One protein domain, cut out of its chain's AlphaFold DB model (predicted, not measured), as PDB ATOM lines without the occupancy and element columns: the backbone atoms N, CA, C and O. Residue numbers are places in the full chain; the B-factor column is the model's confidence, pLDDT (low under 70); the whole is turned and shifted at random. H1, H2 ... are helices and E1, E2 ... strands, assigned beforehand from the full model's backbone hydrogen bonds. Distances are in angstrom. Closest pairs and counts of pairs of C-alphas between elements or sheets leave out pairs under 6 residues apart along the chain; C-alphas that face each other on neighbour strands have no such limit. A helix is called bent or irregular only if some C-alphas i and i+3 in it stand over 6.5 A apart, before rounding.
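This is residues 24 to 221 of the 233 residues of an uncharacterized protein of Paraburkholderia steynii (UniProt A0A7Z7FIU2). One strongly twisted antiparallel sheet of sharply bent strands folds back on itself: E6, E5, E2 and E1 make one wall, E13 and E10 lead round from it, and E9, E8 and E7 cross close to E1 and E2, with the hairpin E3 and E4 continuing beyond E7. The small hairpin E11 and E12 branches off beside E1, and the short helix H1 lies far out near the long loop 141 to 155. The printed part has 198 residues, mostly strand, in the order E1 to E9, H1, E10 to E13; the sheet is branched and has no single order. It is compact, with a radius of gyration of the C-alphas of 16.3 A and spans of 49 by 41 by 33 A.

Find C-alpha 24 at (5.490, 36.736, 108.329), where E1, residues 24 to 36, begins its 26.1 A. E2, residues 39 to 53, is the longest strand at 32.2 A, and C-alpha 39 stands at (18.529, 25.699, 133.677). E1 bends by 114 degrees at residue 33 and E2 by 109 degrees at residue 42. Next come E3, 57 to 64, E4, 68 to 75, E5, 79 to 86, E6, 89 to 94, E7, 100 to 107, and E8, 118 to 125. E9, 128 to 140, covers 27.3 A, and H1 is residues 156 to 159. E10, 169 to 176, E11, 194 to 196, and E12, 199 to 204, lead to E13, 218 to 221, which ends at C-alpha 221 (7.146, 43.510, 119.521).

Start at the hairpin E1 and E2, where N 28 and O 48 are 2.8 A apart. On the other side of E1 look for E12, with N 35 and O 202 at 2.9 A, and E13, with N 29 and O 220 at 2.9 A. On the other side of E2 from E1 comes E5, with N 47 and O 83 at 2.9 A, and on the other side of E5 from E2 the edge strand E6, with N 84 and O 91 at 2.9 A. From E13 go to E10, N 171 to O 221 2.8 A, and to E9, N 138 to O 174 3.0 A. E7, E8 and E9 form a meander, each strand the antiparallel neighbour of the one before; N 121 and O 135 are 2.7 A apart. E4 is beside E7, N 73 to O 104 3.0 A, and E3 beside E4. The closest C-alphas of E1 and E8, Gly 28 and Gly 120, are 7.0 A apart; those of E6 and E11, Thr 94 and Thr 196, 5.3 A. H1 is not on the sheet and is too short for an O i to N i+4 pair.

The C-alphas farthest apart, Gly 88 and Ala 111, are 49.4 A apart. The printed part has no cut. The long links are E9 to H1, E10 to E11 and E12 to E13. The mean pLDDT of the printed part is 81.5; 52 residues are under 70, among them 139 to 155, 179 to 191 and 206 to 217.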
ATOM      1  N   ILE A  24       5.357  35.700 107.306       97.19
ATOM      2  CA  ILE A  24       5.490  36.736 108.329       97.19
ATOM      3  C   ILE A  24       6.239  36.194 109.541       97.19
ATOM      4  O   ILE A  24       6.113  35.029 109.918       97.19
ATOM      5  N   THR A  25       7.069  37.033 110.152       98.19
ATOM      6  CA  THR A  25       7.743  36.720 111.412       98.19
ATOM      7  C   THR A  25       7.357  37.733 112.465       98.19
ATOM      8  O   THR A  25       7.616  38.924 112.313       98.19
ATOM      9  N   TYR A  26       6.799  37.237 113.561       98.06
ATOM     10  CA  TYR A  26       6.605  38.016 114.772       98.06
ATOM     11  C   TYR A  26       7.808  37.817 115.683       98.06
ATOM     12  O   TYR A  26       8.267  36.686 115.856       98.06
ATOM     13  N   SER A  27       8.316  38.895 116.268       98.19
ATOM     14  CA  SER A  27       9.425  38.875 117.218       98.19
ATOM     15  C   SER A  27       9.047  39.637 118.477       98.19
ATOM     16  O   SER A  27       8.482  40.719 118.403       98.19
ATOM     17  N   GLY A  28       9.381  39.076 119.632       96.19
ATOM     18  CA  GLY A  28       9.213  39.696 120.939       96.19
ATOM     19  C   GLY A  28      10.548  39.753 121.661       96.19
ATOM     20  O   GLY A  28      11.333  38.806 121.582       96.19
ATOM     21  N   PHE A  29      10.807  40.842 122.372       95.19
ATOM     22  CA  PHE A  29      11.978  40.987 123.226       95.19
ATOM     23  C   PHE A  29      11.579  41.506 124.601       95.19
ATOM     24  O   PHE A  29      10.777  42.429 124.710       95.19
ATOM     25  N   THR A  30      12.183  40.931 125.637       92.81
ATOM     26  CA  THR A  30      12.125  41.448 127.006       92.81
ATOM     27  C   THR A  30      13.356  40.994 127.800       92.81
ATOM     28  O   THR A  30      14.147  40.160 127.339       92.81
ATOM     29  N   ILE A  31      13.528  41.529 129.004       91.50
ATOM     30  CA  ILE A  31      14.468  41.018 130.004       91.50
ATOM     31  C   ILE A  31      13.638  40.346 131.085       91.50
ATOM     32  O   ILE A  31      12.764  40.999 131.620       91.50
ATOM     33  N   ALA A  32      13.895  39.083 131.422       89.94
ATOM     34  CA  ALA A  32      13.103  38.358 132.414       89.94
ATOM     35  C   ALA A  32      13.911  37.306 133.181       89.94
ATOM     36  O   ALA A  32      14.968  36.842 132.738       89.94
ATOM     37  N   ASP A  33      13.367  36.901 134.324       91.00
ATOM     38  CA  ASP A  33      13.772  35.697 135.046       91.00
ATOM     39  C   ASP A  33      12.961  34.499 134.533       91.00
ATOM     40  O   ASP A  33      11.868  34.660 133.982       91.00
ATOM     41  N   GLY A  34      13.474  33.284 134.709       92.56
ATOM     42  CA  GLY A  34      12.781  32.103 134.213       92.56
ATOM     43  C   GLY A  34      13.579  30.814 134.308       92.56
ATOM     44  O   GLY A  34      14.599  30.713 134.998       92.56
ATOM     45  N   LYS A  35      13.088  29.809 133.587       95.69
ATOM     46  CA  LYS A  35      13.672  28.471 133.525       95.69
ATOM     47  C   LYS A  35      13.483  27.849 132.147       95.69
ATOM     48  O   LYS A  35      12.443  28.024 131.523       95.69
ATOM     49  N   LEU A  36      14.488  27.106 131.688       97.69
ATOM     50  CA  LEU A  36      14.438  26.274 130.485       97.69
ATOM     51  C   LEU A  36      15.043  24.897 130.785       97.69
ATOM     52  O   LEU A  36      16.257  24.760 130.980       97.69
ATOM     53  N   GLY A  37      14.197  23.872 130.841       96.69
ATOM     54  CA  GLY A  37      14.581  22.547 131.316       96.69
ATOM     55  C   GLY A  37      15.084  22.619 132.758       96.69
ATOM     56  O   GLY A  37      14.393  23.112 133.643       96.69
ATOM     57  N   ALA A  38      16.307  22.150 133.010       96.94
ATOM     58  CA  ALA A  38      16.944  22.240 134.328       96.94
ATOM     59  C   ALA A  38      17.681  23.573 134.577       96.94
ATOM     60  O   ALA A  38      18.231  23.773 135.656       96.94
ATOM     61  N   TRP A  39      17.751  24.466 133.585       97.81
ATOM     62  CA  TRP A  39      18.529  25.699 133.677       97.81
ATOM     63  C   TRP A  39      17.658  26.880 134.105       97.81
ATOM     64  O   TRP A  39      16.807  27.327 133.341       97.81
ATOM     65  N   GLU A  40      17.910  27.402 135.301       96.50
ATOM     66  CA  GLU A  40      17.322  28.649 135.800       96.50
ATOM     67  C   GLU A  40      18.180  29.852 135.398       96.50
ATOM     68  O   GLU A  40      19.412  29.766 135.309       96.50
ATOM     69  N   PHE A  41      17.522  30.973 135.122       95.12
ATOM     70  CA  PHE A  41      18.173  32.199 134.691       95.12
ATOM     71  C   PHE A  41      17.542  33.433 135.337       95.12
ATOM     72  O   PHE A  41      16.340  33.481 135.594       95.12
ATOM     73  N   HIS A  42      18.384  34.441 135.555       92.88
ATOM     74  CA  HIS A  42      18.008  35.742 136.104       92.88
ATOM     75  C   HIS A  42      18.451  36.858 135.162       92.88
ATOM     76  O   HIS A  42      19.518  36.741 134.541       92.88
ATOM     77  N   ASN A  43      17.644  37.917 135.064       90.94
ATOM     78  CA  ASN A  43      17.856  39.088 134.209       90.94
ATOM     79  C   ASN A  43      18.312  38.695 132.792       90.94
ATOM     80  O   ASN A  43      19.270  39.238 132.236       90.94
ATOM     81  N   ALA A  44      17.667  37.671 132.232       94.06
ATOM     82  CA  ALA A  44      18.024  37.110 130.944       94.06
ATOM     83  C   ALA A  44      17.368  37.905 129.821       94.06
ATOM     84  O   ALA A  44      16.203  38.272 129.910       94.06
ATOM     85  N   ARG A  45      18.092  38.102 128.721       95.94
ATOM     86  CA  ARG A  45      17.494  38.598 127.477       95.94
ATOM     87  C   ARG A  45      16.703  37.468 126.838       95.94
ATOM     88  O   ARG A  45      17.284  36.423 126.524       95.94
ATOM     89  N   ILE A  46      15.413  37.695 126.636       96.75
ATOM     90  CA  ILE A  46      14.486  36.742 126.041       96.75
ATOM     91  C   ILE A  46      14.084  37.263 124.670       96.75
ATOM     92  O   ILE A  46      13.592  38.381 124.554       96.75
ATOM     93  N   TYR A  47      14.284  36.442 123.643       97.94
ATOM     94  CA  TYR A  47      13.794  36.703 122.295       97.94
ATOM     95  C   TYR A  47      12.810  35.605 121.922       97.94
ATOM     96  O   TYR A  47      13.204  34.442 121.832       97.94
ATOM     97  N   LEU A  48      11.553  35.967 121.711       98.31
ATOM     98  CA  LEU A  48      10.514  35.076 121.211       98.31
ATOM     99  C   LEU A  48      10.337  35.324 119.721       98.31
ATOM    100  O   LEU A  48      10.376  36.469 119.281       98.31
ATOM    101  N   THR A  49      10.143  34.266 118.943       98.62
ATOM    102  CA  THR A  49       9.752  34.402 117.540       98.62
ATOM    103  C   THR A  49       8.625  33.448 117.196       98.62
ATOM    104  O   THR A  49       8.588  32.329 117.704       98.62
ATOM    105  N   LEU A  50       7.727  33.879 116.313       98.62
ATOM    106  CA  LEU A  50       6.745  33.029 115.646       98.62
ATOM    107  C   LEU A  50       6.857  33.275 114.141       98.62
ATOM    108  O   LEU A  50       6.526  34.351 113.651       98.62
ATOM    109  N   GLU A  51       7.342  32.272 113.420       98.44
ATOM    110  CA  GLU A  51       7.349  32.263 111.953       98.44
ATOM    111  C   GLU A  51       6.029  31.657 111.465       98.44
ATOM    112  O   GLU A  51       5.722  30.509 111.800       98.44
ATOM    113  N   SER A  52       5.250  32.426 110.704       97.62
ATOM    114  CA  SER A  52       3.912  32.069 110.225       97.62
ATOM    115  C   SER A  52       3.653  32.643 108.823       97.62
ATOM    116  O   SER A  52       4.576  32.948 108.070       97.62
ATOM    117  N   ASP A  53       2.379  32.760 108.474       96.50
ATOM    118  CA  ASP A  53       1.839  33.254 107.221       96.50
ATOM    119  C   ASP A  53       0.641  34.176 107.516       96.50
ATOM    120  O   ASP A  53      -0.121  33.922 108.460       96.50
ATOM    121  N   THR A  54       0.478  35.245 106.734       95.81
ATOM    122  CA  THR A  54      -0.591  36.244 106.911       95.81
ATOM    123  C   THR A  54      -2.005  35.678 106.731       95.81
ATOM    124  O   THR A  54      -2.950  36.195 107.336       95.81
ATOM    125  N   ASN A  55      -2.178  34.570 106.003       96.06
ATOM    126  CA  ASN A  55      -3.462  33.871 105.870       96.06
ATOM    127  C   ASN A  55      -3.879  33.114 107.136       96.06
ATOM    128  O   ASN A  55      -5.034  32.703 107.257       96.06
ATOM    129  N   ASN A  56      -2.962  32.913 108.084       96.62
ATOM    130  CA  ASN A  56      -3.299  32.301 109.366       96.62
ATOM    131  C   ASN A  56      -3.904  33.298 110.359       96.62
ATOM    132  O   ASN A  56      -4.390  32.866 111.406       96.62
ATOM    133  N   VAL A  57      -3.875  34.597 110.048       96.31
ATOM    134  CA  VAL A  57      -4.442  35.629 110.913       96.31
ATOM    135  C   VAL A  57      -5.967  35.592 110.851       96.31
ATOM    136  O   VAL A  57      -6.567  35.694 109.778       96.31
ATOM    137  N   GLN A  58      -6.587  35.499 112.020       96.06
ATOM    138  CA  GLN A  58      -8.029  35.525 112.217       96.06
ATOM    139  C   GLN A  58      -8.416  36.768 113.010       96.06
ATOM    140  O   GLN A  58      -7.704  37.152 113.932       96.06
ATOM    141  N   LEU A  59      -9.555  37.364 112.662       93.00
ATOM    142  CA  LEU A  59     -10.217  38.352 113.503       93.00
ATOM    143  C   LEU A  59     -11.264  37.622 114.345       93.00
ATOM    144  O   LEU A  59     -12.136  36.945 113.798       93.00
ATOM    145  N   LEU A  60     -11.140  37.726 115.661       91.06
ATOM    146  CA  LEU A  60     -12.024  37.101 116.634       91.06
ATOM    147  C   LEU A  60     -12.749  38.185 117.423       91.06
ATOM    148  O   LEU A  60     -12.155  39.210 117.730       91.06
ATOM    149  N   GLN A  61     -13.995  37.921 117.804       89.12
ATOM    150  CA  GLN A  61     -14.714  38.740 118.776       89.12
ATOM    151  C   GLN A  61     -14.803  37.957 120.081       89.12
ATOM    152  O   GLN A  61     -15.464  36.917 120.143       89.12
ATOM    153  N   ILE A  62     -14.091  38.414 121.106       83.00
ATOM    154  CA  ILE A  62     -14.015  37.749 122.405       83.00
ATOM    155  C   ILE A  62     -14.981  38.444 123.369       83.00
ATOM    156  O   ILE A  62     -14.844  39.646 123.588       83.00
ATOM    157  N   PRO A  63     -15.955  37.732 123.965       81.25
ATOM    158  CA  PRO A  63     -16.813  38.308 124.993       81.25
ATOM    159  C   PRO A  63     -15.998  38.782 126.201       81.25
ATOM    160  O   PRO A  63     -15.220  38.012 126.765       81.25
ATOM    161  N   VAL A  64     -16.223  40.023 126.627       74.69
ATOM    162  CA  VAL A  64     -15.633  40.611 127.833       74.69
ATOM    163  C   VAL A  64     -16.733  40.730 128.892       74.69
ATOM    164  O   VAL A  64     -17.711  41.456 128.680       74.69
ATOM    165  N   PRO A  65     -16.629  40.021 130.033       72.44
ATOM    166  CA  PRO A  65     -17.650  40.057 131.076       72.44
ATOM    167  C   PRO A  65     -17.973  41.489 131.520       72.44
ATOM    168  O   PRO A  65     -17.102  42.204 131.996       72.44
ATOM    169  N   GLY A  66     -19.229  41.914 131.357       74.00
ATOM    170  CA  GLY A  66     -19.683  43.260 131.733       74.00
ATOM    171  C   GLY A  66     -19.344  44.386 130.745       74.00
ATOM    172  O   GLY A  66     -19.780  45.510 130.978       74.00
ATOM    173  N   HIS A  67     -18.636  44.100 129.644       71.19
ATOM    174  CA  HIS A  67     -18.117  45.115 128.710       71.19
ATOM    175  C   HIS A  67     -18.333  44.785 127.216       71.19
ATOM    176  O   HIS A  67     -17.710  45.400 126.358       71.19
ATOM    177  N   GLY A  68     -19.206  43.826 126.885       81.00
ATOM    178  CA  GLY A  68     -19.535  43.494 125.492       81.00
ATOM    179  C   GLY A  68     -18.523  42.538 124.859       81.00
ATOM    180  O   GLY A  68     -18.304  41.444 125.381       81.00
ATOM    181  N   THR A  69     -17.938  42.918 123.722       83.19
ATOM    182  CA  THR A  69     -16.918  42.131 123.005       83.19
ATOM    183  C   THR A  69     -15.668  42.957 122.722       83.19
ATOM    184  O   THR A  69     -15.770  44.160 122.493       83.19
ATOM    185  N   ALA A  70     -14.510  42.303 122.677       82.25
ATOM    186  CA  ALA A  70     -13.262  42.854 122.162       82.25
ATOM    187  C   ALA A  70     -12.906  42.185 120.830       82.25
ATOM    188  O   ALA A  70     -12.984  40.959 120.707       82.25
ATOM    189  N   ASP A  71     -12.509  42.987 119.851       86.38
ATOM    190  CA  ASP A  71     -11.972  42.513 118.587       86.38
ATOM    191  C   ASP A  71     -10.486  42.184 118.769       86.38
ATOM    192  O   ASP A  71      -9.705  42.976 119.290       86.38
ATOM    193  N   VAL A  72     -10.081  40.989 118.349       87.81
ATOM    194  CA  VAL A  72      -8.717  40.481 118.522       87.81
ATOM    195  C   VAL A  72      -8.221  39.911 117.204       87.81
ATOM    196  O   VAL A  72      -8.792  38.955 116.673       87.81
ATOM    197  N   ALA A  73      -7.121  40.458 116.688       92.25
ATOM    198  CA  ALA A  73      -6.365  39.810 115.623       92.25
ATOM    199  C   ALA A  73      -5.479  38.720 116.239       92.25
ATOM    200  O   ALA A  73      -4.762  38.974 117.205       92.25
ATOM    201  N   LEU A  74      -5.507  37.506 115.690       95.12
ATOM    202  CA  LEU A  74      -4.801  36.352 116.247       95.12
ATOM    203  C   LEU A  74      -4.143  35.504 115.158       95.12
ATOM    204  O   LEU A  74      -4.782  35.117 114.183       95.12
ATOM    205  N   ASN A  75      -2.878  35.142 115.369       97.12
ATOM    206  CA  ASN A  75      -2.149  34.161 114.575       97.12
ATOM    207  C   ASN A  75      -1.640  33.025 115.472       97.12
ATOM    208  O   ASN A  75      -0.644  33.167 116.182       97.12
ATOM    209  N   ALA A  76      -2.331  31.884 115.445       96.56
ATOM    210  CA  ALA A  76      -2.021  30.719 116.282       96.56
ATOM    211  C   ALA A  76      -1.304  29.577 115.551       96.56
ATOM    212  O   ALA A  76      -1.142  28.489 116.105       96.56
ATOM    213  N   LYS A  77      -0.894  29.789 114.299       97.00
ATOM    214  CA  LYS A  77      -0.187  28.779 113.501       97.00
ATOM    215  C   LYS A  77       1.234  29.242 113.232       97.00
ATOM    216  O   LYS A  77       1.493  30.437 113.170       97.00
ATOM    217  N   GLY A  78       2.146  28.292 113.053       96.81
ATOM    218  CA  GLY A  78       3.541  28.575 112.732       96.81
ATOM    219  C   GLY A  78       4.526  27.808 113.603       96.81
ATOM    220  O   GLY A  78       4.158  26.873 114.317       96.81
ATOM    221  N   THR A  79       5.797  28.204 113.530       98.44
ATOM    222  CA  THR A  79       6.865  27.650 114.373       98.44
ATOM    223  C   THR A  79       7.339  28.693 115.372       98.44
ATOM    224  O   THR A  79       8.002  29.664 115.000       98.44
ATOM    225  N   ALA A  80       7.023  28.468 116.646       98.56
ATOM    226  CA  ALA A  80       7.444  29.338 117.732       98.56
ATOM    227  C   ALA A  80       8.797  28.909 118.313       98.56
ATOM    228  O   ALA A  80       9.064  27.719 118.514       98.56
ATOM    229  N   ARG A  81       9.659  29.879 118.616       98.75
ATOM    230  CA  ARG A  81      10.992  29.651 119.186       98.75
ATOM    231  C   ARG A  81      11.314  30.673 120.264       98.75
ATOM    232  O   ARG A  81      10.770  31.772 120.276       98.75
ATOM    233  N   VAL A  82      12.247  30.307 121.135       98.69
ATOM    234  CA  VAL A  82      12.828  31.205 122.131       98.69
ATOM    235  C   VAL A  82      14.351  31.149 122.085       98.69
ATOM    236  O   VAL A  82      14.952  30.085 121.912       98.69
ATOM    237  N   ILE A  83      14.986  32.305 122.246       98.69
ATOM    238  CA  ILE A  83      16.407  32.434 122.552       98.69
ATOM    239  C   ILE A  83      16.524  33.080 123.928       98.69
ATOM    240  O   ILE A  83      16.048  34.193 124.137       98.69
ATOM    241  N   VAL A  84      17.212  32.396 124.838       98.56
ATOM    242  CA  VAL A  84      17.531  32.892 126.179       98.56
ATOM    243  C   VAL A  84      19.019  33.209 126.238       98.56
ATOM    244  O   VAL A  84      19.849  32.345 125.930       98.56
ATOM    245  N   VAL A  85      19.367  34.434 126.641       98.38
ATOM    246  CA  VAL A  85      20.757  34.853 126.860       98.38
ATOM    247  C   VAL A  85      20.946  35.355 128.287       98.38
ATOM    248  O   VAL A  85      20.453  36.425 128.639       98.38
ATOM    249  N   SER A  86      21.715  34.620 129.091       97.81
ATOM    250  CA  SER A  86      22.039  34.977 130.478       97.81
ATOM    251  C   SER A  86      23.461  34.536 130.820       97.81
ATOM    252  O   SER A  86      23.878  33.443 130.435       97.81
ATOM    253  N   ASN A  87      24.223  35.394 131.506       95.44
ATOM    254  CA  ASN A  87      25.589  35.109 131.974       95.44
ATOM    255  C   ASN A  87      26.517  34.517 130.891       95.44
ATOM    256  O   ASN A  87      27.211  33.530 131.111       95.44
ATOM    257  N   GLY A  88      26.477  35.080 129.676       94.62
ATOM    258  CA  GLY A  88      27.276  34.614 128.531       94.62
ATOM    259  C   GLY A  88      26.789  33.315 127.872       94.62
ATOM    260  O   GLY A  88      27.236  32.987 126.775       94.62
ATOM    261  N   LYS A  89      25.832  32.600 128.474       97.88
ATOM    262  CA  LYS A  89      25.196  31.414 127.892       97.88
ATOM    263  C   LYS A  89      24.020  31.827 127.007       97.88
ATOM    264  O   LYS A  89      23.143  32.576 127.436       97.88
ATOM    265  N   LYS A  90      23.992  31.307 125.776       98.44
ATOM    266  CA  LYS A  90      22.904  31.476 124.802       98.44
ATOM    267  C   LYS A  90      22.312  30.111 124.464       98.44
ATOM    268  O   LYS A  90      23.023  29.253 123.950       98.44
ATOM    269  N   VAL A  91      21.021  29.918 124.726       98.62
ATOM    270  CA  VAL A  91      20.293  28.689 124.368       98.62
ATOM    271  C   VAL A  91      19.120  29.048 123.470       98.62
ATOM    272  O   VAL A  91      18.389  29.992 123.755       98.62
ATOM    273  N   ARG A  92      18.952  28.287 122.387       98.69
ATOM    274  CA  ARG A  92      17.777  28.332 121.514       98.69
ATOM    275  C   ARG A  92      16.935  27.086 121.760       98.69
ATOM    276  O   ARG A  92      17.499  25.990 121.814       98.69
ATOM    277  N   ALA A  93      15.626  27.265 121.863       98.69
ATOM    278  CA  ALA A  93      14.655  26.187 121.947       98.69
ATOM    279  C   ALA A  93      13.470  26.453 121.007       98.69
ATOM    280  O   ALA A  93      13.173  27.602 120.666       98.69
ATOM    281  N   THR A  94      12.815  25.384 120.574       98.81
ATOM    282  CA  THR A  94      11.605  25.399 119.747       98.81
ATOM    283  C   THR A  94      10.444  24.910 120.597       98.81
ATOM    284  O   THR A  94      10.555  23.850 121.216       98.81
ATOM    285  N   PHE A  95       9.357  25.677 120.648       98.38
ATOM    286  CA  PHE A  95       8.155  25.281 121.379       98.38
ATOM    287  C   PHE A  95       7.451  24.116 120.681       98.38
ATOM    288  O   PHE A  95       7.560  23.950 119.462       98.38
ATOM    289  N   ALA A  96       6.709  23.315 121.445       97.44
ATOM    290  CA  ALA A  96       5.848  22.304 120.858       97.44
ATOM    291  C   ALA A  96       4.769  22.969 119.973       97.44
ATOM    292  O   ALA A  96       4.358  24.105 120.238       97.44
ATOM    293  N   PRO A  97       4.298  22.281 118.916       96.56
ATOM    294  CA  PRO A  97       3.295  22.836 118.013       96.56
ATOM    295  C   PRO A  97       2.030  23.302 118.747       96.56
ATOM    296  O   PRO A  97       1.595  22.667 119.707       96.56
ATOM    297  N   ASN A  98       1.416  24.379 118.247       93.00
ATOM    298  CA  ASN A  98       0.136  24.931 118.715       93.00
ATOM    299  C   ASN A  98       0.105  25.411 120.181       93.00
ATOM    300  O   ASN A  98      -0.974  25.656 120.712       93.00
ATOM    301  N   GLN A  99       1.258  25.559 120.846       94.25
ATOM    302  CA  GLN A  99       1.303  26.088 122.216       94.25
ATOM    303  C   GLN A  99       1.373  27.608 122.290       94.25
ATOM    304  O   GLN A  99       0.954  28.167 123.294       94.25
ATOM    305  N   ILE A 100       1.921  28.261 121.264       96.69
ATOM    306  CA  ILE A 100       2.154  29.705 121.225       96.69
ATOM    307  C   ILE A 100       1.341  30.308 120.091       96.69
ATOM    308  O   ILE A 100       1.304  29.758 118.990       96.69
ATOM    309  N   PHE A 101       0.743  31.460 120.358       96.75
ATOM    310  CA  PHE A 101       0.110  32.305 119.357       96.75
ATOM    311  C   PHE A 101       0.565  33.748 119.532       96.75
ATOM    312  O   PHE A 101       1.103  34.117 120.574       96.75
ATOM    313  N   VAL A 102       0.341  34.560 118.507       96.81
ATOM    314  CA  VAL A 102       0.469  36.015 118.588       96.81
ATOM    315  C   VAL A 102      -0.914  36.631 118.504       96.81
ATOM    316  O   VAL A 102      -1.736  36.175 117.708       96.81
ATOM    317  N   SER A 103      -1.178  37.647 119.316       94.00
ATOM    318  CA  SER A 103      -2.439  38.384 119.284       94.00
ATOM    319  C   SER A 103      -2.234  39.880 119.469       94.00
ATOM    320  O   SER A 103      -1.279  40.298 120.123       94.00
ATOM    321  N   VAL A 104      -3.152  40.658 118.903       90.44
ATOM    322  CA  VAL A 104      -3.321  42.095 119.135       90.44
ATOM    323  C   VAL A 104      -4.767  42.311 119.553       90.44
ATOM    324  O   VAL A 104      -5.681  41.902 118.835       90.44
ATOM    325  N   ASP A 105      -4.961  42.929 120.710       85.81
ATOM    326  CA  ASP A 105      -6.239  43.498 121.113       85.81
ATOM    327  C   ASP A 105      -6.478  44.769 120.292       85.81
ATOM    328  O   ASP A 105      -5.613  45.642 120.242       85.81
ATOM    329  N   LEU A 106      -7.623  44.848 119.617       82.62
ATOM    330  CA  LEU A 106      -8.046  45.988 118.801       82.62
ATOM    331  C   LEU A 106      -9.077  46.859 119.533       82.62
ATOM    332  O   LEU A 106      -9.454  47.916 119.029       82.62
ATOM    333  N   GLY A 107      -9.481  46.462 120.742       78.81
ATOM    334  CA  GLY A 107     -10.478  47.149 121.552       78.81
ATOM    335  C   GLY A 107     -11.886  46.666 121.238       78.81
ATOM    336  O   GLY A 107     -12.089  45.660 120.559       78.81
ATOM    337  N   SER A 108     -12.888  47.369 121.756       76.50
ATOM    338  CA  SER A 108     -14.280  47.049 121.436       76.50
ATOM    339  C   SER A 108     -14.743  47.801 120.190       76.50
ATOM    340  O   SER A 108     -14.394  48.972 120.031       76.50
ATOM    341  N   PRO A 109     -15.615  47.201 119.364       69.25
ATOM    342  CA  PRO A 109     -16.356  47.948 118.351       69.25
ATOM    343  C   PRO A 109     -17.353  48.950 118.968       69.25
ATOM    344  O   PRO A 109     -17.843  49.839 118.269       69.25
ATOM    345  N   ASP A 110     -17.663  48.828 120.263       67.12
ATOM    346  CA  ASP A 110     -18.557  49.742 120.963       67.12
ATOM    347  C   ASP A 110     -17.827  51.046 121.327       67.12
ATOM    348  O   ASP A 110     -16.831  51.040 122.046       67.12
ATOM    349  N   ALA A 111     -18.380  52.190 120.905       58.28
ATOM    350  CA  ALA A 111     -17.791  53.531 121.062       58.28
ATOM    351  C   ALA A 111     -17.512  53.985 122.515       58.28
ATOM    352  O   ALA A 111     -16.970  55.067 122.725       58.28
ATOM    353  N   ASN A 112     -17.908  53.190 123.511       58.88
ATOM    354  CA  ASN A 112     -17.737  53.480 124.936       58.88
ATOM    355  C   ASN A 112     -16.592  52.690 125.583       58.88
ATOM    356  O   ASN A 112     -16.333  52.874 126.774       58.88
ATOM    357  N   THR A 113     -15.927  51.808 124.837       54.97
ATOM    358  CA  THR A 113     -14.812  51.016 125.350       54.97
ATOM    359  C   THR A 113     -13.522  51.512 124.698       54.97
ATOM    360  O   THR A 113     -13.491  51.713 123.484       54.97
ATOM    361  N   PRO A 114     -12.460  51.747 125.480       55.81
ATOM    362  CA  PRO A 114     -11.202  52.264 124.956       55.81
ATOM    363  C   PRO A 114     -10.574  51.341 123.893       55.81
ATOM    364  O   PRO A 114     -10.901  50.149 123.851       55.81
ATOM    365  N   PRO A 115      -9.675  51.885 123.047       61.28
ATOM    366  CA  PRO A 115      -8.999  51.119 122.008       61.28
ATOM    367  C   PRO A 115      -8.164  49.983 122.597       61.28
ATOM    368  O   PRO A 115      -7.870  49.945 123.795       61.28
ATOM    369  N   GLY A 116      -7.799  49.050 121.724       62.75
ATOM    370  CA  GLY A 116      -7.043  47.861 122.085       62.75
ATOM    371  C   GLY A 116      -5.746  48.164 122.821       62.75
ATOM    372  O   GLY A 116      -5.049  49.132 122.513       62.75
ATOM    373  N   ARG A 117      -5.449  47.344 123.832       70.81
ATOM    374  CA  ARG A 117      -4.450  47.685 124.856       70.81
ATOM    375  C   ARG A 117      -3.159  46.892 124.776       70.81
ATOM    376  O   ARG A 117      -2.192  47.254 125.433       70.81
ATOM    377  N   GLY A 118      -3.115  45.819 123.990       82.62
ATOM    378  CA  GLY A 118      -2.002  44.884 124.070       82.62
ATOM    379  C   GLY A 118      -1.693  44.141 122.785       82.62
ATOM    380  O   GLY A 118      -2.568  43.812 121.987       82.62
ATOM    381  N   VAL A 119      -0.416  43.821 122.625       90.06
ATOM    382  CA  VAL A 119       0.114  42.958 121.572       90.06
ATOM    383  C   VAL A 119       1.133  42.007 122.168       90.06
ATOM    384  O   VAL A 119       1.915  42.393 123.030       90.06
ATOM    385  N   GLY A 120       1.196  40.767 121.703       92.88
ATOM    386  CA  GLY A 120       2.274  39.895 122.142       92.88
ATOM    387  C   GLY A 120       2.089  38.430 121.819       92.88
ATOM    388  O   GLY A 120       1.339  38.053 120.923       92.88
ATOM    389  N   PHE A 121       2.836  37.620 122.558       94.75
ATOM    390  CA  PHE A 121       2.842  36.172 122.531       94.75
ATOM    391  C   PHE A 121       1.965  35.645 123.664       94.75
ATOM    392  O   PHE A 121       2.314  35.768 124.842       94.75
ATOM    393  N   GLY A 122       0.866  35.010 123.276       92.50
ATOM    394  CA  GLY A 122       0.009  34.237 124.156       92.50
ATOM    395  C   GLY A 122       0.286  32.739 124.047       92.50
ATOM    396  O   GLY A 122       1.055  32.268 123.198       92.50
ATOM    397  N   SER A 123      -0.369  31.965 124.905       92.31
ATOM    398  CA  SER A 123      -0.215  30.517 124.960       92.31
ATOM    399  C   SER A 123      -1.524  29.776 125.172       92.31
ATOM    400  O   SER A 123      -2.454  30.260 125.807       92.31
ATOM    401  N   GLN A 124      -1.595  28.575 124.611       90.12
ATOM    402  CA  GLN A 124      -2.737  27.679 124.753       90.12
ATOM    403  C   GLN A 124      -2.517  26.769 125.963       90.12
ATOM    404  O   GLN A 124      -1.615  25.926 125.944       90.12
ATOM    405  N   TRP A 125      -3.328  26.928 127.012       82.88
ATOM    406  CA  TRP A 125      -3.318  26.045 128.183       82.88
ATOM    407  C   TRP A 125      -4.527  25.104 128.172       82.88
ATOM    408  O   TRP A 125      -5.542  25.411 127.541       82.88
ATOM    409  N   PRO A 126      -4.481  23.976 128.908       79.69
ATOM    410  CA  PRO A 126      -5.640  23.094 129.061       79.69
ATOM    411  C   PRO A 126      -6.890  23.810 129.593       79.69
ATOM    412  O   PRO A 126      -8.008  23.453 129.238       79.69
ATOM    413  N   SER A 127      -6.704  24.841 130.421       74.81
ATOM    414  CA  SER A 127      -7.778  25.669 130.986       74.81
ATOM    415  C   SER A 127      -8.306  26.769 130.055       74.81
ATOM    416  O   SER A 127      -9.150  27.556 130.477       74.81
ATOM    417  N   GLY A 128      -7.765  26.884 128.841       79.00
ATOM    418  CA  GLY A 128      -8.050  27.970 127.903       79.00
ATOM    419  C   GLY A 128      -6.815  28.809 127.556       79.00
ATOM    420  O   GLY A 128      -5.745  28.614 128.136       79.00
ATOM    421  N   PRO A 129      -6.938  29.726 126.585       83.19
ATOM    422  CA  PRO A 129      -5.838  30.581 126.162       83.19
ATOM    423  C   PRO A 129      -5.448  31.579 127.259       83.19
ATOM    424  O   PRO A 129      -6.305  32.181 127.901       83.19
ATOM    425  N   ASN A 130      -4.146  31.799 127.417       83.88
ATOM    426  CA  ASN A 130      -3.590  32.926 128.151       83.88
ATOM    427  C   ASN A 130      -3.012  33.927 127.133       83.88
ATOM    428  O   ASN A 130      -1.983  33.632 126.523       83.88
ATOM    429  N   PRO A 131      -3.658  35.086 126.908       79.75
ATOM    430  CA  PRO A 131      -3.278  36.011 125.840       79.75
ATOM    431  C   PRO A 131      -1.961  36.755 126.088       79.75
ATOM    432  O   PRO A 131      -1.401  37.306 125.148       79.75
ATOM    433  N   THR A 132      -1.455  36.768 127.323       80.12
ATOM    434  CA  THR A 132      -0.286  37.579 127.704       80.12
ATOM    435  C   THR A 132       0.914  36.756 128.153       80.12
ATOM    436  O   THR A 132       2.001  37.307 128.281       80.12
ATOM    437  N   TYR A 133       0.757  35.442 128.341       87.75
ATOM    438  CA  TYR A 133       1.870  34.542 128.632       87.75
ATOM    439  C   TYR A 133       2.345  33.805 127.372       87.75
ATOM    440  O   TYR A 133       1.533  33.125 126.745       87.75
ATOM    441  N   PRO A 134       3.650  33.828 127.029       90.06
ATOM    442  CA  PRO A 134       4.766  34.256 127.880       90.06
ATOM    443  C   PRO A 134       5.131  35.746 127.824       90.06
ATOM    444  O   PRO A 134       5.998  36.154 128.596       90.06
ATOM    445  N   LEU A 135       4.572  36.531 126.898       91.12
ATOM    446  CA  LEU A 135       4.945  37.939 126.750       91.12
ATOM    447  C   LEU A 135       3.839  38.782 126.106       91.12
ATOM    448  O   LEU A 135       3.694  38.757 124.888       91.12
ATOM    449  N   GLY A 136       3.151  39.606 126.886       89.25
ATOM    450  CA  GLY A 136       2.342  40.730 126.419       89.25
ATOM    451  C   GLY A 136       3.131  42.039 126.459       89.25
ATOM    452  O   GLY A 136       3.982  42.227 127.324       89.25
ATOM    453  N   ILE A 137       2.855  42.939 125.526       86.88
ATOM    454  CA  ILE A 137       3.327  44.321 125.503       86.88
ATOM    455  C   ILE A 137       2.090  45.217 125.517       86.88
ATOM    456  O   ILE A 137       1.251  45.103 124.625       86.88
ATOM    457  N   GLU A 138       1.997  46.107 126.493       79.94
ATOM    458  CA  GLU A 138       0.978  47.165 126.569       79.94
ATOM    459  C   GLU A 138       1.648  48.507 126.877       79.94
ATOM    460  O   GLU A 138       2.856  48.555 127.118       79.94
ATOM    461  N   ASP A 139       0.883  49.597 126.839       64.81
ATOM    462  CA  ASP A 139       1.295  50.916 127.332       64.81
ATOM    463  C   ASP A 139       2.655  51.407 126.780       64.81
ATOM    464  O   ASP A 139       3.694  51.396 127.456       64.81
ATOM    465  N   GLY A 140       2.654  51.818 125.506       59.38
ATOM    466  CA  GLY A 140       3.807  52.397 124.804       59.38
ATOM    467  C   GLY A 140       3.474  52.925 123.398       59.38
ATOM    468  O   GLY A 140       2.623  53.780 123.252       59.38
ATOM    469  N   MET A 141       4.102  52.458 122.313       54.19
ATOM    470  CA  MET A 141       3.678  52.879 120.952       54.19
ATOM    471  C   MET A 141       2.313  52.311 120.534       54.19
ATOM    472  O   MET A 141       1.748  52.747 119.540       54.19
ATOM    473  N   ILE A 142       1.781  51.347 121.288       54.59
ATOM    474  CA  ILE A 142       0.387  50.906 121.169       54.59
ATOM    475  C   ILE A 142      -0.551  51.714 122.087       54.59
ATOM    476  O   ILE A 142      -1.742  51.432 122.144       54.59
ATOM    477  N   ASP A 143      -0.019  52.697 122.829       55.91
ATOM    478  CA  ASP A 143      -0.751  53.447 123.848       55.91
ATOM    479  C   ASP A 143      -1.836  54.314 123.218       55.91
ATOM    480  O   ASP A 143      -1.591  55.423 122.743       55.91
ATOM    481  N   SER A 144      -3.062  53.810 123.289       50.03
ATOM    482  CA  SER A 144      -4.202  54.666 123.560       50.03
ATOM    483  C   SER A 144      -4.129  55.026 125.041       50.03
ATOM    484  O   SER A 144      -4.661  54.287 125.857       50.03
ATOM    485  N   GLY A 145      -3.398  56.111 125.343       43.88
ATOM    486  CA  GLY A 145      -3.160  56.708 126.670       43.88
ATOM    487  C   GLY A 145      -3.969  56.123 127.827       43.88
ATOM    488  O   GLY A 145      -5.194  56.080 127.752       43.88
ATOM    489  N   ASP A 146      -3.276  55.733 128.900       46.38
ATOM    490  CA  ASP A 146      -3.822  55.272 130.186       46.38
ATOM    491  C   ASP A 146      -5.307  55.634 130.359       46.38
ATOM    492  O   ASP A 146      -5.670  56.782 130.630       46.38
ATOM    493  N   ALA A 147      -6.175  54.650 130.111       44.38
ATOM    494  CA  ALA A 147      -7.619  54.796 129.921       44.38
ATOM    495  C   ALA A 147      -8.396  55.282 131.165       44.38
ATOM    496  O   ALA A 147      -9.606  55.070 131.277       44.38
ATOM    497  N   SER A 148      -7.703  55.888 132.125       47.31
ATOM    498  CA  SER A 148      -8.284  56.627 133.235       47.31
ATOM    499  C   SER A 148      -8.862  57.982 132.811       47.31
ATOM    500  O   SER A 148      -9.776  58.460 133.481       47.31
ATOM    501  N   ASP A 149      -8.447  58.535 131.664       46.31
ATOM    502  CA  ASP A 149      -9.025  59.761 131.115       46.31
ATOM    503  C   ASP A 149      -9.829  59.475 129.836       46.31
ATOM    504  O   ASP A 149      -9.329  58.925 128.857       46.31
ATOM    505  N   ASN A 150     -11.112  59.850 129.856       46.47
ATOM    506  CA  ASN A 150     -12.058  59.772 128.738       46.47
ATOM    507  C   ASN A 150     -11.487  60.373 127.436       46.47
ATOM    508  O   ASN A 150     -11.716  61.547 127.138       46.47
ATOM    509  N   GLY A 151     -10.815  59.553 126.631       50.03
ATOM    510  CA  GLY A 151     -10.351  59.930 125.301       50.03
ATOM    511  C   GLY A 151      -8.854  60.160 125.218       50.03
ATOM    512  O   GLY A 151      -8.421  61.240 124.827       50.03
ATOM    513  N   ALA A 152      -8.057  59.131 125.494       54.50
ATOM    514  CA  ALA A 152      -6.710  59.124 124.966       54.50
ATOM    515  C   ALA A 152      -6.742  59.225 123.438       54.50
ATOM    516  O   ALA A 152      -7.128  58.298 122.723       54.50
ATOM    517  N   ILE A 153      -6.379  60.405 122.950       57.47
ATOM    518  CA  ILE A 153      -6.262  60.694 121.531       57.47
ATOM    519  C   ILE A 153      -4.934  60.086 121.091       57.47
ATOM    520  O   ILE A 153      -3.870  60.612 121.417       57.47
ATOM    521  N   LEU A 154      -4.999  58.965 120.368       62.84
ATOM    522  CA  LEU A 154      -3.861  58.486 119.587       62.84
ATOM    523  C   LEU A 154      -3.394  59.629 118.684       62.84
ATOM    524  O   LEU A 154      -4.225  60.292 118.060       62.84
ATOM    525  N   SER A 155      -2.083  59.861 118.594       62.72
ATOM    526  CA  SER A 155      -1.588  60.743 117.537       62.72
ATOM    527  C   SER A 155      -1.967  60.144 116.180       62.72
ATOM    528  O   SER A 155      -2.070  58.918 116.047       62.72
ATOM    529  N   ASP A 156      -2.166  60.990 115.171       70.44
ATOM    530  CA  ASP A 156      -2.530  60.530 113.828       70.44
ATOM    531  C   ASP A 156      -1.516  59.495 113.307       70.44
ATOM    532  O   ASP A 156      -1.889  58.515 112.668       70.44
ATOM    533  N   GLU A 157      -0.233  59.648 113.647       68.81
ATOM    534  CA  GLU A 157       0.816  58.696 113.286       68.81
ATOM    535  C   GLU A 157       0.609  57.323 113.939       68.81
ATOM    536  O   GLU A 157       0.705  56.305 113.250       68.81
ATOM    537  N   LEU A 158       0.289  57.268 115.237       69.69
ATOM    538  CA  LEU A 158       0.033  56.001 115.933       69.69
ATOM    539  C   LEU A 158      -1.250  55.329 115.437       69.69
ATOM    540  O   LEU A 158      -1.279  54.108 115.293       69.69
ATOM    541  N   ALA A 159      -2.272  56.114 115.087       72.94
ATOM    542  CA  ALA A 159      -3.513  55.605 114.505       72.94
ATOM    543  C   ALA A 159      -3.310  54.957 113.120       72.94
ATOM    544  O   ALA A 159      -4.137  54.154 112.690       72.94
ATOM    545  N   THR A 160      -2.214  55.278 112.420       77.69
ATOM    546  CA  THR A 160      -1.876  54.669 111.119       77.69
ATOM    547  C   THR A 160      -1.038  53.396 111.221       77.69
ATOM    548  O   THR A 160      -0.822  52.737 110.200       77.69
ATOM    549  N   LEU A 161      -0.551  53.030 112.414       81.06
ATOM    550  CA  LEU A 161       0.249  51.819 112.574       81.06
ATOM    551  C   LEU A 161      -0.605  50.578 112.276       81.06
ATOM    552  O   LEU A 161      -1.678  50.417 112.860       81.06
ATOM    553  N   PRO A 162      -0.141  49.654 111.414       87.44
ATOM    554  CA  PRO A 162      -0.879  48.426 111.163       87.44
ATOM    555  C   PRO A 162      -0.966  47.570 112.431       87.44
ATOM    556  O   PRO A 162       0.058  47.174 112.988       87.44
ATOM    557  N   THR A 163      -2.184  47.255 112.869       87.25
ATOM    558  CA  THR A 163      -2.482  46.385 114.028       87.25
ATOM    559  C   THR A 163      -3.103  45.048 113.619       87.25
ATOM    560  O   THR A 163      -3.464  44.225 114.453       87.25
ATOM    561  N   ASP A 164      -3.179  44.782 112.316       89.94
ATOM    562  CA  ASP A 164      -3.872  43.627 111.743       89.94
ATOM    563  C   ASP A 164      -3.069  42.322 111.765       89.94
ATOM    564  O   ASP A 164      -3.554  41.312 111.260       89.94
ATOM    565  N   LEU A 165      -1.841  42.333 112.301       93.12
ATOM    566  CA  LEU A 165      -0.882  41.220 112.270       93.12
ATOM    567  C   LEU A 165      -0.556  40.689 110.864       93.12
ATOM    568  O   LEU A 165       0.023  39.607 110.747       93.12
ATOM    569  N   LYS A 166      -0.907  41.416 109.804       95.31
ATOM    570  CA  LYS A 166      -0.660  41.042 108.407       95.31
ATOM    571  C   LYS A 166       0.388  41.921 107.746       95.31
ATOM    572  O   LYS A 166       0.960  41.494 106.754       95.31
ATOM    573  N   HIS A 167       0.665  43.096 108.298       93.88
ATOM    574  CA  HIS A 167       1.666  44.017 107.772       93.88
ATOM    575  C   HIS A 167       2.848  44.203 108.721       93.88
ATOM    576  O   HIS A 167       2.781  43.913 109.917       93.88
ATOM    577  N   SER A 168       3.951  44.699 108.159       94.56
ATOM    578  CA  SER A 168       5.134  45.029 108.944       94.56
ATOM    579  C   SER A 168       4.843  46.189 109.901       94.56
ATOM    580  O   SER A 168       4.382  47.245 109.477       94.56
ATOM    581  N   THR A 169       5.123  45.992 111.187       92.19
ATOM    582  CA  THR A 169       4.902  46.981 112.251       92.19
ATOM    583  C   THR A 169       5.838  46.708 113.428       92.19
ATOM    584  O   THR A 169       6.410  45.619 113.545       92.19
ATOM    585  N   SER A 170       6.008  47.680 114.321       91.38
ATOM    586  CA  SER A 170       6.762  47.491 115.556       91.38
ATOM    587  C   SER A 170       6.186  48.340 116.675       91.38
ATOM    588  O   SER A 170       5.947  49.531 116.508       91.38
ATOM    589  N   PHE A 171       6.059  47.725 117.844       88.12
ATOM    590  CA  PHE A 171       5.603  48.360 119.068       88.12
ATOM    591  C   PHE A 171       6.660  48.183 120.156       88.12
ATOM    592  O   PHE A 171       7.400  47.198 120.192       88.12
ATOM    593  N   SER A 172       6.728  49.140 121.064       87.38
ATOM    594  CA  SER A 172       7.465  49.023 122.318       87.38
ATOM    595  C   SER A 172       6.569  49.490 123.444       87.38
ATOM    596  O   SER A 172       5.705  50.328 123.202       87.38
ATOM    597  N   GLY A 173       6.784  48.992 124.652       84.44
ATOM    598  CA  GLY A 173       5.963  49.358 125.800       84.44
ATOM    599  C   GLY A 173       6.369  48.605 127.054       84.44
ATOM    600  O   GLY A 173       7.468  48.042 127.137       84.44
ATOM    601  N   ARG A 174       5.459  48.593 128.019       82.75
ATOM    602  CA  ARG A 174       5.530  47.773 129.222       82.75
ATOM    603  C   ARG A 174       5.386  46.300 128.847       82.75
ATOM    604  O   ARG A 174       4.407  45.916 128.214       82.75
ATOM    605  N   ALA A 175       6.366  45.474 129.212       85.75
ATOM    606  CA  ALA A 175       6.267  44.034 129.026       85.75
ATOM    607  C   ALA A 175       5.663  43.354 130.250       85.75
ATOM    608  O   ALA A 175       6.045  43.613 131.392       85.75
ATOM    609  N   TRP A 176       4.809  42.386 129.968       83.06
ATOM    610  CA  TRP A 176       4.118  41.571 130.941       83.06
ATOM    611  C   TRP A 176       4.345  40.118 130.611       83.06
ATOM    612  O   TRP A 176       4.138  39.689 129.483       83.06
ATOM    613  N   ILE A 177       4.776  39.347 131.600       82.25
ATOM    614  CA  ILE A 177       4.876  37.898 131.428       82.25
ATOM    615  C   ILE A 177       3.493  37.285 131.597       82.25
ATOM    616  O   ILE A 177       3.181  36.293 130.958       82.25
ATOM    617  N   CYS A 178       2.655  37.867 132.450       75.62
ATOM    618  CA  CYS A 178       1.277  37.452 132.624       75.62
ATOM    619  C   CYS A 178       0.479  38.631 133.187       75.62
ATOM    620  O   CYS A 178       0.827  39.204 134.219       75.62
ATOM    621  N   LEU A 179      -0.584  38.986 132.476       66.50
ATOM    622  CA  LEU A 179      -1.644  39.872 132.929       66.50
ATOM    623  C   LEU A 179      -2.870  39.012 133.162       66.50
ATOM    624  O   LEU A 179      -3.385  38.362 132.248       66.50
ATOM    625  N   ASP A 180      -3.302  38.992 134.408       56.88
ATOM    626  CA  ASP A 180      -4.491  38.275 134.796       56.88
ATOM    627  C   ASP A 180      -5.718  39.167 134.620       56.88
ATOM    628  O   ASP A 180      -6.095  39.932 135.506       56.88
ATOM    629  N   PHE A 181      -6.312  39.095 133.432       50.91
ATOM    630  CA  PHE A 181      -7.535  39.827 133.118       50.91
ATOM    631  C   PHE A 181      -8.812  39.067 133.497       50.91
ATOM    632  O   PHE A 181      -9.883  39.670 133.489       50.91
ATOM    633  N   LEU A 182      -8.737  37.757 133.766       45.84
ATOM    634  CA  LEU A 182      -9.927  36.897 133.763       45.84
ATOM    635  C   LEU A 182     -10.126  36.044 135.014       45.84
ATOM    636  O   LEU A 182     -11.265  35.677 135.264       45.84
ATOM    637  N   ASP A 183      -9.100  35.725 135.801       45.56
ATOM    638  CA  ASP A 183      -9.258  34.884 136.991       45.56
ATOM    639  C   ASP A 183      -7.953  34.871 137.768       45.56
ATOM    640  O   ASP A 183      -7.037  34.247 137.248       45.56
ATOM    641  N   ASN A 184      -7.951  35.450 138.984       46.75
ATOM    642  CA  ASN A 184      -6.917  35.595 140.043       46.75
ATOM    643  C   ASN A 184      -5.768  34.540 140.102       46.75
ATOM    644  O   ASN A 184      -5.441  33.999 141.164       46.75
ATOM    645  N   ARG A 185      -5.184  34.188 138.963       55.06
ATOM    646  CA  ARG A 185      -4.199  33.147 138.712       55.06
ATOM    647  C   ARG A 185      -2.857  33.776 138.953       55.06
ATOM    648  O   ARG A 185      -2.520  34.836 138.429       55.06
ATOM    649  N   ASP A 186      -2.073  33.091 139.766       58.44
ATOM    650  CA  ASP A 186      -0.803  33.620 140.209       58.44
ATOM    651  C   ASP A 186       0.194  33.715 139.042       58.44
ATOM    652  O   ASP A 186       0.919  32.774 138.721       58.44
ATOM    653  N   CYS A 187       0.247  34.888 138.407       62.41
ATOM    654  CA  CYS A 187       1.235  35.234 137.388       62.41
ATOM    655  C   CYS A 187       2.684  35.190 137.914       62.41
ATOM    656  O   CYS A 187       3.619  35.366 137.130       62.41
ATOM    657  N   ALA A 188       2.913  34.975 139.220       57.47
ATOM    658  CA  ALA A 188       4.252  34.704 139.732       57.47
ATOM    659  C   ALA A 188       4.811  33.378 139.186       57.47
ATOM    660  O   ALA A 188       6.007  33.300 138.889       57.47
ATOM    661  N   HIS A 189       3.953  32.365 138.999       61.19
ATOM    662  CA  HIS A 189       4.339  31.035 138.532       61.19
ATOM    663  C   HIS A 189       3.228  30.404 137.677       61.19
ATOM    664  O   HIS A 189       2.297  29.814 138.227       61.19
ATOM    665  N   PRO A 190       3.335  30.459 136.336       65.38
ATOM    666  CA  PRO A 190       2.434  29.718 135.462       65.38
ATOM    667  C   PRO A 190       2.455  28.239 135.861       65.38
ATOM    668  O   PRO A 190       3.515  27.611 135.846       65.38
ATOM    669  N   ALA A 191       1.301  27.691 136.247       66.44
ATOM    670  CA  ALA A 191       1.193  26.290 136.655       66.44
ATOM    671  C   ALA A 191       1.492  25.332 135.487       66.44
ATOM    672  O   ALA A 191       2.011  24.234 135.700       66.44
ATOM    673  N   ASP A 192       1.217  25.779 134.259       80.81
ATOM    674  CA  ASP A 192       1.388  25.002 133.040       80.81
ATOM    675  C   ASP A 192       2.675  25.404 132.288       80.81
ATOM    676  O   ASP A 192       2.757  26.503 131.728       80.81
ATOM    677  N   PRO A 193       3.703  24.533 132.234       88.69
ATOM    678  CA  PRO A 193       4.902  24.783 131.440       88.69
ATOM    679  C   PRO A 193       4.625  24.813 129.940       88.69
ATOM    680  O   PRO A 193       3.977  23.916 129.388       88.69
ATOM    681  N   LEU A 194       5.287  25.738 129.243       93.81
ATOM    682  CA  LEU A 194       5.422  25.664 127.789       93.81
ATOM    683  C   LEU A 194       6.461  24.598 127.457       93.81
ATOM    684  O   LEU A 194       7.568  24.600 127.993       93.81
ATOM    685  N   LYS A 195       6.115  23.657 126.587       96.56
ATOM    686  CA  LYS A 195       6.985  22.534 126.241       96.56
ATOM    687  C   LYS A 195       7.917  22.956 125.117       96.56
ATOM    688  O   LYS A 195       7.488  23.561 124.139       96.56
ATOM    689  N   THR A 196       9.198  22.623 125.239       98.19
ATOM    690  CA  THR A 196      10.194  22.872 124.192       98.19
ATOM    691  C   THR A 196      11.057  21.640 123.935       98.19
ATOM    692  O   THR A 196      11.113  20.721 124.753       98.19
ATOM    693  N   ASP A 197      11.809  21.649 122.838       98.56
ATOM    694  CA  ASP A 197      12.846  20.650 122.535       98.56
ATOM    695  C   ASP A 197      14.051  20.670 123.506       98.56
ATOM    696  O   ASP A 197      14.937  19.816 123.413       98.56
ATOM    697  N   LYS A 198      14.101  21.625 124.447       98.44
ATOM    698  CA  LYS A 198      15.094  21.720 125.535       98.44
ATOM    699  C   LYS A 198      14.481  21.541 126.930       98.44
ATOM    700  O   LYS A 198      15.156  21.801 127.927       98.44
ATOM    701  N   GLY A 199      13.237  21.064 127.004       97.88
ATOM    702  CA  GLY A 199      12.483  20.867 128.241       97.88
ATOM    703  C   GLY A 199      11.459  21.971 128.492       97.88
ATOM    704  O   GLY A 199      11.116  22.745 127.600       97.88
ATOM    705  N   ASP A 200      10.954  22.026 129.715       97.06
ATOM    706  CA  ASP A 200       9.900  22.965 130.098       97.06
ATOM    707  C   ASP A 200      10.429  24.398 130.185       97.06
ATOM    708  O   ASP A 200      11.506  24.635 130.734       97.06
ATOM    709  N   PHE A 201       9.673  25.348 129.644       95.81
ATOM    710  CA  PHE A 201       9.984  26.769 129.653       95.81
ATOM    711  C   PHE A 201       9.010  27.542 130.541       95.81
ATOM    712  O   PHE A 201       7.788  27.415 130.410       95.81
ATOM    713  N   PHE A 202       9.587  28.378 131.402       92.88
ATOM    714  CA  PHE A 202       8.883  29.308 132.271       92.88
ATOM    715  C   PHE A 202       9.515  30.692 132.192       92.88
ATOM    716  O   PHE A 202      10.743  30.808 132.226       92.88
ATOM    717  N   LEU A 203       8.681  31.726 132.177       90.38
ATOM    718  CA  LEU A 203       9.081  33.083 132.544       90.38
ATOM    719  C   LEU A 203       8.408  33.467 133.860       90.38
ATOM    720  O   LEU A 203       7.276  33.061 134.121       90.38
ATOM    721  N   TYR A 204       9.118  34.231 134.685       85.62
ATOM    722  CA  TYR A 204       8.667  34.632 136.014       85.62
ATOM    723  C   TYR A 204       8.548  36.147 136.126       85.62
ATOM    724  O   TYR A 204       9.494  36.879 135.831       85.62
ATOM    725  N   GLN A 205       7.419  36.613 136.656       76.25
ATOM    726  CA  GLN A 205       7.203  38.023 136.971       76.25
ATOM    727  C   GLN A 205       7.514  38.294 138.444       76.25
ATOM    728  O   GLN A 205       6.625  38.397 139.288       76.25
ATOM    729  N   LYS A 206       8.809  38.365 138.770       64.75
ATOM    730  CA  LYS A 206       9.273  38.493 140.161       64.75
ATOM    731  C   LYS A 206       9.176  39.919 140.717       64.75
ATOM    732  O   LYS A 206       9.052  40.098 141.926       64.75
ATOM    733  N   TYR A 207       9.235  40.932 139.857       60.56
ATOM    734  CA  TYR A 207       9.188  42.332 140.268       60.56
ATOM    735  C   TYR A 207       7.743  42.833 140.183       60.56
ATOM    736  O   TYR A 207       7.254  43.152 139.105       60.56
ATOM    737  N   ARG A 208       7.044  42.858 141.324       57.25
ATOM    738  CA  ARG A 208       5.769  43.568 141.490       57.25
ATOM    739  C   ARG A 208       5.983  44.710 142.478       57.25
ATOM    740  O   ARG A 208       6.260  44.455 143.648       57.25
ATOM    741  N   THR A 209       5.851  45.954 142.035       50.03
ATOM    742  CA  THR A 209       5.724  47.119 142.922       50.03
ATOM    743  C   THR A 209       4.252  47.530 142.990       50.03
ATOM    744  O   THR A 209       3.497  47.399 142.027       50.03
ATOM    745  N   SER A 210       3.793  47.920 144.176       46.22
ATOM    746  CA  SER A 210       2.383  48.212 144.461       46.22
ATOM    747  C   SER A 210       1.872  49.433 143.691       46.22
ATOM    748  O   SER A 210       2.542  50.461 143.688       46.22
ATOM    749  N   GLY A 211       0.661  49.349 143.132       49.38
ATOM    750  CA  GLY A 211      -0.061  50.474 142.520       49.38
ATOM    751  C   GLY A 211      -0.679  50.082 141.184       49.38
ATOM    752  O   GLY A 211      -1.890  49.955 141.093       49.38
ATOM    753  N   PHE A 212       0.173  49.787 140.203       48.53
ATOM    754  CA  PHE A 212      -0.193  49.246 138.887       48.53
ATOM    755  C   PHE A 212       0.852  48.241 138.368       48.53
ATOM    756  O   PHE A 212       0.881  47.955 137.181       48.53
ATOM    757  N   GLY A 213       1.705  47.692 139.251       43.88
ATOM    758  CA  GLY A 213       2.713  46.687 138.901       43.88
ATOM    759  C   GLY A 213       3.744  47.215 137.907       43.88
ATOM    760  O   GLY A 213       3.630  46.935 136.722       43.88
ATOM    761  N   ASP A 214       4.753  47.971 138.357       47.66
ATOM    762  CA  ASP A 214       5.693  48.580 137.410       47.66
ATOM    763  C   ASP A 214       6.396  47.546 136.521       47.66
ATOM    764  O   ASP A 214       7.055  46.605 136.975       47.66
ATOM    765  N   ALA A 215       6.314  47.822 135.223       49.09
ATOM    766  CA  ALA A 215       7.029  47.178 134.143       49.09
ATOM    767  C   ALA A 215       8.483  47.668 134.062       49.09
ATOM    768  O   ALA A 215       8.883  48.363 133.128       49.09
ATOM    769  N   LEU A 216       9.328  47.247 135.005       46.38
ATOM    770  CA  LEU A 216      10.786  47.407 134.854       46.38
ATOM    771  C   LEU A 216      11.368  46.600 133.676       46.38
ATOM    772  O   LEU A 216      12.558  46.680 133.382       46.38
ATOM    773  N   MET A 217      10.531  45.836 132.979       62.81
ATOM    774  CA  MET A 217      10.872  45.076 131.793       62.81
ATOM    775  C   MET A 217      10.179  45.771 130.623       62.81
ATOM    776  O   MET A 217       9.056  45.451 130.270       62.81
ATOM    777  N   GLY A 218      10.808  46.805 130.063       79.62
ATOM    778  CA  GLY A 218      10.390  47.299 128.755       79.62
ATOM    779  C   GLY A 218      10.538  46.172 127.734       79.62
ATOM    780  O   GLY A 218      11.479  45.374 127.812       79.62
ATOM    781  N   GLY A 219       9.616  46.090 126.789       89.12
ATOM    782  CA  GLY A 219       9.683  45.100 125.729       89.12
ATOM    783  C   GLY A 219       9.428  45.706 124.370       89.12
ATOM    784  O   GLY A 219       8.966  46.842 124.234       89.12
ATOM    785  N   THR A 220       9.755  44.927 123.351       92.69
ATOM    786  CA  THR A 220       9.415  45.259 121.974       92.69
ATOM    787  C   THR A 220       8.702  44.091 121.330       92.69
ATOM    788  O   THR A 220       9.008  42.929 121.598       92.69
ATOM    789  N   PHE A 221       7.780  44.421 120.445       94.06
ATOM    790  CA  PHE A 221       7.146  43.510 119.521       94.06
ATOM    791  C   PHE A 221       7.387  44.026 118.109       94.06
ATOM    792  O   PHE A 221       7.300  45.227 117.865       94.06
TER     793      PHE A 221